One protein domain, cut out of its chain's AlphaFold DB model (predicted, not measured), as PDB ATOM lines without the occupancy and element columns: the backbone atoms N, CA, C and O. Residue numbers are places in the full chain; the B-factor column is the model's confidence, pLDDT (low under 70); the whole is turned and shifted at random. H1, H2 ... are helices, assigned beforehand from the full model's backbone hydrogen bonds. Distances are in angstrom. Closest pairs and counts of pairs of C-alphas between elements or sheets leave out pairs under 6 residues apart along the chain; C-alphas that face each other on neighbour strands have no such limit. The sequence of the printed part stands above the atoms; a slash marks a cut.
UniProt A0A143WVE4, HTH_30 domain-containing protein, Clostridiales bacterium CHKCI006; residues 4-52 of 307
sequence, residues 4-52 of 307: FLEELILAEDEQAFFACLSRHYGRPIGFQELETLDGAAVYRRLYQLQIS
ATOM      1  N   PHE A   4     -30.524  -9.354  71.301       80.00
ATOM      2  CA  PHE A   4     -29.208  -9.302  71.938       80.00
ATOM      3  C   PHE A   4     -29.280  -9.259  73.472       80.00
ATOM      4  O   PHE A   4     -28.525  -9.958  74.138       80.00
ATOM      5  N   LEU A   5     -30.181  -8.454  74.046       70.69
ATOM      6  CA  LEU A   5     -30.330  -8.350  75.500       70.69
ATOM      7  C   LEU A   5     -30.865  -9.653  76.094       70.69
ATOM      8  O   LEU A   5     -30.437 -10.048  77.172       70.69
ATOM      9  N   GLU A   6     -31.779 -10.319  75.392       74.88
ATOM     10  CA  GLU A   6     -32.323 -11.607  75.819       74.88
ATOM     11  C   GLU A   6     -31.250 -12.704  75.791       74.88
ATOM     12  O   GLU A   6     -31.068 -13.405  76.784       74.88
ATOM     13  N   GLU A   7     -30.457 -12.780  74.719       80.94
ATOM     14  CA  GLU A   7     -29.329 -13.713  74.621       80.94
ATOM     15  C   GLU A   7     -28.255 -13.446  75.690       80.94
ATOM     16  O   GLU A   7     -27.765 -14.373  76.337       80.94
ATOM     17  N   LEU A   8     -27.941 -12.173  75.944       77.31
ATOM     18  CA  LEU A   8     -26.978 -11.769  76.963       77.31
ATOM     19  C   LEU A   8     -27.452 -12.155  78.376       77.31
ATOM     20  O   LEU A   8     -26.667 -12.676  79.168       77.31
ATOM     21  N   ILE A   9     -28.735 -11.937  78.692       70.19
ATOM     22  CA  ILE A   9     -29.344 -12.296  79.984       70.19
ATOM     23  C   ILE A   9     -29.397 -13.816  80.187       70.19
ATOM     24  O   ILE A   9     -29.289 -14.269  81.324       70.19
ATOM     25  N   LEU A  10     -29.538 -14.606  79.120       74.38
ATOM     26  CA  LEU A  10     -29.626 -16.068  79.195       74.38
ATOM     27  C   LEU A  10     -28.264 -16.783  79.209       74.38
ATOM     28  O   LEU A  10     -28.232 -17.992  79.415       74.38
ATOM     29  N   ALA A  11     -27.145 -16.074  79.028       79.31
ATOM     30  CA  ALA A  11     -25.811 -16.677  79.062       79.31
ATOM     31  C   ALA A  11     -25.539 -17.378  80.407       79.31
ATOM     32  O   ALA A  11     -25.622 -16.733  81.450       79.31
ATOM     33  N   GLU A  12     -25.221 -18.674  80.396       72.19
ATOM     34  CA  GLU A  12     -25.103 -19.499  81.614       72.19
ATOM     35  C   GLU A  12     -23.751 -19.358  82.335       72.19
ATOM     36  O   GLU A  12     -23.663 -19.621  83.534       72.19
ATOM     37  N   ASP A  13     -22.711 -18.900  81.633       71.00
ATOM     38  CA  ASP A  13     -21.358 -18.712  82.159       71.00
ATOM     39  C   ASP A  13     -20.632 -17.520  81.494       71.00
ATOM     40  O   ASP A  13     -21.126 -16.903  80.543       71.00
ATOM     41  N   GLU A  14     -19.448 -17.164  82.012       75.88
ATOM     42  CA  GLU A  14     -18.637 -16.056  81.483       75.88
ATOM     43  C   GLU A  14     -18.228 -16.274  80.018       75.88
ATOM     44  O   GLU A  14     -18.160 -15.320  79.241       75.88
ATOM     45  N   GLN A  15     -17.987 -17.522  79.611       79.62
ATOM     46  CA  GLN A  15     -17.537 -17.841  78.261       79.62
ATOM     47  C   GLN A  15     -18.659 -17.602  77.241       79.62
ATOM     48  O   GLN A  15     -18.432 -16.966  76.209       79.62
ATOM     49  N   ALA A  16     -19.881 -18.035  77.552       80.12
ATOM     50  CA  ALA A  16     -21.084 -17.763  76.776       80.12
ATOM     51  C   ALA A  16     -21.401 -16.259  76.728       80.12
ATOM     52  O   ALA A  16     -21.764 -15.730  75.673       80.12
ATOM     53  N   PHE A  17     -21.192 -15.546  77.836       85.75
ATOM     54  CA  PHE A  17     -21.402 -14.102  77.923       85.75
ATOM     55  C   PHE A  17     -20.441 -13.302  77.036       85.75
ATOM     56  O   PHE A  17     -20.883 -12.486  76.222       85.75
ATOM     57  N   PHE A  18     -19.133 -13.565  77.123       84.50
ATOM     58  CA  PHE A  18     -18.149 -12.897  76.266       84.50
ATOM     59  C   PHE A  18     -18.285 -13.305  74.797       84.50
ATOM     60  O   PHE A  18     -18.053 -12.478  73.912       84.50
ATOM     61  N   ALA A  19     -18.730 -14.532  74.507       86.19
ATOM     62  CA  ALA A  19     -19.057 -14.954  73.147       86.19
ATOM     63  C   ALA A  19     -20.264 -14.187  72.575       86.19
ATOM     64  O   ALA A  19     -20.218 -13.758  71.420       86.19
ATOM     65  N   CYS A  20     -21.311 -13.965  73.379       88.56
ATOM     66  CA  CYS A  20     -22.471 -13.153  73.007       88.56
ATOM     67  C   CYS A  20     -22.063 -11.703  72.699       88.56
ATOM     68  O   CYS A  20     -22.392 -11.171  71.637       88.56
ATOM     69  N   LEU A  21     -21.276 -11.078  73.585       85.81
ATOM     70  CA  LEU A  21     -20.749  -9.726  73.372       85.81
ATOM     71  C   LEU A  21     -19.874  -9.640  72.121       85.81
ATOM     72  O   LEU A  21     -20.077  -8.766  71.279       85.81
ATOM     73  N   SER A  22     -18.932 -10.570  71.965       89.69
ATOM     74  CA  SER A  22     -18.004 -10.559  70.834       89.69
ATOM     75  C   SER A  22     -18.726 -10.703  69.493       89.69
ATOM     76  O   SER A  22     -18.348 -10.077  68.503       89.69
ATOM     77  N   ARG A  23     -19.807 -11.494  69.460       89.69
ATOM     78  CA  ARG A  23     -20.646 -11.662  68.270       89.69
ATOM     79  C   ARG A  23     -21.433 -10.399  67.941       89.69
ATOM     80  O   ARG A  23     -21.470 -10.009  66.780       89.69
ATOM     81  N   HIS A  24     -22.032  -9.760  68.944       87.25
ATOM     82  CA  HIS A  24     -22.821  -8.546  68.742       87.25
ATOM     83  C   HIS A  24     -21.965  -7.370  68.252       87.25
ATOM     84  O   HIS A  24     -22.347  -6.675  67.317       87.25
ATOM     85  N   TYR A  25     -20.781  -7.184  68.842       83.31
ATOM     86  CA  TYR A  25     -19.876  -6.080  68.504       83.31
ATOM     87  C   TYR A  25     -18.900  -6.400  67.357       83.31
ATOM     88  O   TYR A  25     -18.096  -5.546  66.986       83.31
ATOM     89  N   GLY A  26     -18.943  -7.616  66.796       86.00
ATOM     90  CA  GLY A  26     -18.127  -8.027  65.646       86.00
ATOM     91  C   GLY A  26     -16.615  -8.047  65.899       86.00
ATOM     92  O   GLY A  26     -15.830  -8.039  64.952       86.00
ATOM     93  N   ARG A  27     -16.193  -8.051  67.166       87.19
ATOM     94  CA  ARG A  27     -14.788  -8.059  67.594       87.19
ATOM     95  C   ARG A  27     -14.645  -8.834  68.902       87.19
ATOM     96  O   ARG A  27     -15.630  -8.933  69.627       87.19
ATOM     97  N   PRO A  28     -13.453  -9.345  69.247       86.31
ATOM     98  CA  PRO A  28     -13.230  -9.950  70.553       86.31
ATOM     99  C   PRO A  28     -13.497  -8.921  71.655       86.31
ATOM    100  O   PRO A  28     -12.908  -7.841  71.650       86.31
ATOM    101  N   ILE A  29     -14.400  -9.254  72.570       82.00
ATOM    102  CA  ILE A  29     -14.676  -8.490  73.783       82.00
ATOM    103  C   ILE A  29     -14.277  -9.372  74.959       82.00
ATOM    104  O   ILE A  29     -14.856 -10.439  75.152       82.00
ATOM    105  N   GLY A  30     -13.288  -8.928  75.728       74.25
ATOM    106  CA  GLY A  30     -12.908  -9.499  77.010       74.25
ATOM    107  C   GLY A  30     -13.118  -8.492  78.136       74.25
ATOM    108  O   GLY A  30     -13.786  -7.468  77.980       74.25
ATOM    109  N   PHE A  31     -12.544  -8.790  79.301       68.38
ATOM    110  CA  PHE A  31     -12.723  -7.962  80.492       68.38
ATOM    111  C   PHE A  31     -12.231  -6.519  80.323       68.38
ATOM    112  O   PHE A  31     -12.832  -5.600  80.875       68.38
ATOM    113  N   GLN A  32     -11.152  -6.313  79.568       68.06
ATOM    114  CA  GLN A  32     -10.523  -4.999  79.407       68.06
ATOM    115  C   GLN A  32     -11.326  -4.086  78.474       68.06
ATOM    116  O   GLN A  32     -11.294  -2.867  78.610       68.06
ATOM    117  N   GLU A  33     -12.089  -4.665  77.549       74.06
ATOM    118  CA  GLU A  33     -12.871  -3.922  76.565       74.06
ATOM    119  C   GLU A  33     -14.246  -3.501  77.097       74.06
ATOM    120  O   GLU A  33     -14.895  -2.654  76.482       74.06
ATOM    121  N   LEU A  34     -14.696  -4.052  78.231       66.50
ATOM    122  CA  LEU A  34     -16.011  -3.760  78.812       66.50
ATOM    123  C   LEU A  34     -16.193  -2.288  79.143       66.50
ATOM    124  O   LEU A  34     -17.243  -1.749  78.822       66.50
ATOM    125  N   GLU A  35     -15.164  -1.640  79.699       55.34
ATOM    126  CA  GLU A  35     -15.165  -0.210  80.050       55.34
ATOM    127  C   GLU A  35     -15.435   0.700  78.841       55.34
ATOM    128  O   GLU A  35     -15.843   1.848  78.992       55.34
ATOM    129  N   THR A  36     -15.228   0.174  77.630       65.12
ATOM    130  CA  THR A  36     -15.465   0.884  76.367       65.12
ATOM    131  C   THR A  36     -16.873   0.671  75.807       65.12
ATOM    132  O   THR A  36     -17.208   1.247  74.772       65.12
ATOM    133  N   LEU A  37     -17.693  -0.159  76.460       67.50
ATOM    134  CA  LEU A  37     -19.067  -0.455  76.064       67.50
ATOM    135  C   LEU A  37     -20.054   0.381  76.884       67.50
ATOM    136  O   LEU A  37     -19.970   0.448  78.113       67.50
ATOM    137  N   ASP A  38     -21.027   0.972  76.197       56.62
ATOM    138  CA  ASP A  38     -22.121   1.714  76.818       56.62
ATOM    139  C   ASP A  38     -23.317   0.774  77.025       56.62
ATOM    140  O   ASP A  38     -23.946   0.316  76.069       56.62
ATOM    141  N   GLY A  39     -23.597   0.399  78.275       59.81
ATOM    142  CA  GLY A  39     -24.712  -0.502  78.554       59.81
ATOM    143  C   GLY A  39     -24.786  -1.002  79.987       59.81
ATOM    144  O   GLY A  39     -24.179  -2.013  80.338       59.81
ATOM    145  N   ALA A  40     -25.636  -0.371  80.803       49.78
ATOM    146  CA  ALA A  40     -25.926  -0.794  82.177       49.78
ATOM    147  C   ALA A  40     -26.339  -2.279  82.291       49.78
ATOM    148  O   ALA A  40     -26.034  -2.931  83.288       49.78
ATOM    149  N   ALA A  41     -26.989  -2.839  81.264       55.91
ATOM    150  CA  ALA A  41     -27.382  -4.250  81.217       55.91
ATOM    151  C   ALA A  41     -26.185  -5.211  81.067       55.91
ATOM    152  O   ALA A  41     -26.191  -6.280  81.673       55.91
ATOM    153  N   VAL A  42     -25.146  -4.809  80.322       63.62
ATOM    154  CA  VAL A  42     -23.909  -5.587  80.137       63.62
ATOM    155  C   VAL A  42     -23.168  -5.696  81.459       63.62
ATOM    156  O   VAL A  42     -22.867  -6.802  81.905       63.62
ATOM    157  N   TYR A  43     -22.970  -4.568  82.142       58.66
ATOM    158  CA  TYR A  43     -22.340  -4.562  83.459       58.66
ATOM    159  C   TYR A  43     -23.170  -5.319  84.490       58.66
ATOM    160  O   TYR A  43     -22.610  -6.092  85.255       58.66
ATOM    161  N   ARG A  44     -24.502  -5.167  84.488       58.91
ATOM    162  CA  ARG A  44     -25.389  -5.887  85.416       58.91
ATOM    163  C   ARG A  44     -25.318  -7.402  85.220       58.91
ATOM    164  O   ARG A  44     -25.309  -8.130  86.208       58.91
ATOM    165  N   ARG A  45     -25.255  -7.890  83.977       63.66
ATOM    166  CA  ARG A  45     -25.195  -9.331  83.697       63.66
ATOM    167  C   ARG A  45     -23.800  -9.918  83.889       63.66
ATOM    168  O   ARG A  45     -23.690 -10.986  84.479       63.66
ATOM    169  N   LEU A  46     -22.748  -9.212  83.484       61.38
ATOM    170  CA  LEU A  46     -21.383  -9.611  83.820       61.38
ATOM    171  C   LEU A  46     -21.213  -9.707  85.337       61.38
ATOM    172  O   LEU A  46     -20.692 -10.694  85.838       61.38
ATOM    173  N   TYR A  47     -21.723  -8.712  86.065       53.88
ATOM    174  CA  TYR A  47     -21.730  -8.714  87.519       53.88
ATOM    175  C   TYR A  47     -22.439  -9.958  88.070       53.88
ATOM    176  O   TYR A  47     -21.915 -10.605  88.966       53.88
ATOM    177  N   GLN A  48     -23.575 -10.361  87.487       56.44
ATOM    178  CA  GLN A  48     -24.283 -11.598  87.851       56.44
ATOM    179  C   GLN A  48     -23.505 -12.890  87.575       56.44
ATOM    180  O   GLN A  48     -23.680 -13.851  88.317       56.44
ATOM    181  N   LEU A  49     -22.665 -12.928  86.542       56.66
ATOM    182  CA  LEU A  49     -21.859 -14.105  86.199       56.66
ATOM    183  C   LEU A  49     -20.564 -14.178  87.022       56.66
ATOM    184  O   LEU A  49     -20.189 -15.252  87.484       56.66
ATOM    185  N   GLN A  50     -19.947 -13.029  87.310       48.22
ATOM    186  CA  GLN A  50     -18.784 -12.925  88.197       48.22
ATOM    187  C   GLN A  50     -19.126 -13.220  89.668       48.22
ATOM    188  O   GLN A  50     -18.264 -13.671  90.425       48.22
ATOM    189  N   ILE A  51     -20.390 -13.023  90.079       44.91
ATOM    190  CA  ILE A  51     -20.921 -13.439  91.394       44.91
ATOM    191  C   ILE A  51     -20.678 -14.927  91.667       44.91
ATOM    192  O   ILE A  51     -20.523 -15.321  92.821       44.91
ATOM    193  N   SER A  52     -20.606 -15.761  90.629       44.72
ATOM    194  CA  SER A  52     -20.422 -17.202  90.784       44.72
ATOM    195  C   SER A  52     -18.978 -17.626  91.099       44.72
ATOM    196  O   SER A  52     -18.786 -18.797  91.420       44.72
TER     197      SER A  52
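What this domain is: This is residues 4 to 52 of the 307 residues of the protein "HTH_30 domain-containing protein" of Clostridiales bacterium CHKCI006 (UniProt A0A143WVE4). What would one see first? Three helices stand side by side as a small bundle, their centres at the corners of a triangle: the short H1 runs one way, H2 folds back beside it, and H3 runs the same way as H1, packing on both. A long loop, residues 25 to 39, takes the backbone from the end of H2 to the start of H3. What is it made of? The printed part has 49 residues with three named helices, in the order H1, H2, H3, and no named strand; the class is all helix. How is it shaped? It is compact, with a radius of gyration of the C-alphas of 9.6 A, and rounded, spanning 25 by 18 by 17 A.

How they stand to each other: How do the first two helices stand? H1, residues 4 to 10, and H2, residues 14 to 24, touch and form a helical hairpin. They run opposite ways at a shallow tilt of 10 degrees, and their closest C-alphas, those of Leu 8 and Phe 17, are 6.1 A apart. Where does the third helix come in? H3, residues 40 to 50, touches H1, and the two run the same way at a shallow tilt of 25 degrees; their closest C-alphas, those of Ile 9 and Arg 45, are 6.3 A apart. H3 also touches H2 and forms a helical hairpin with it, opposite ways at a shallow tilt of 27 degrees; their closest C-alphas, those of Glu 14 and Leu 49, are 6.0 A apart. What do the backbones show? In H1, H2 and H3 every O i to N i+4 pair is within hydrogen-bond range.

Where its parts are: Where does the first helix lie? H1 begins at C-alpha 4, (-29.208, -9.302, 71.938), and is 9.9 A long from first to last C-alpha. How long are the other two? H2, from Glu 14 to His 24, measures 15.4 A, and H3, from Ala 40 to Gln 50, measures 15.3 A. H3 ends at C-alpha 50, (-18.784, -12.925, 88.197).

The domain as a whole: How far does it reach? The two C-alphas farthest apart, those of Gly 26 and Ser 52, are 26.9 A apart. Is the backbone continuous, and which link is long? The printed part has no cut. The link from H1 to H2 is tight, with 3 residues, and that from H2 to H3 is long, with 15 residues whose C-alphas lie 8 to 13 A from the mean of all C-alphas. Where is confidence low? The mean pLDDT of the printed part is 71.0, and residues 31 to 32 and 34 to 52 are under 70; the mean of H3 is 57.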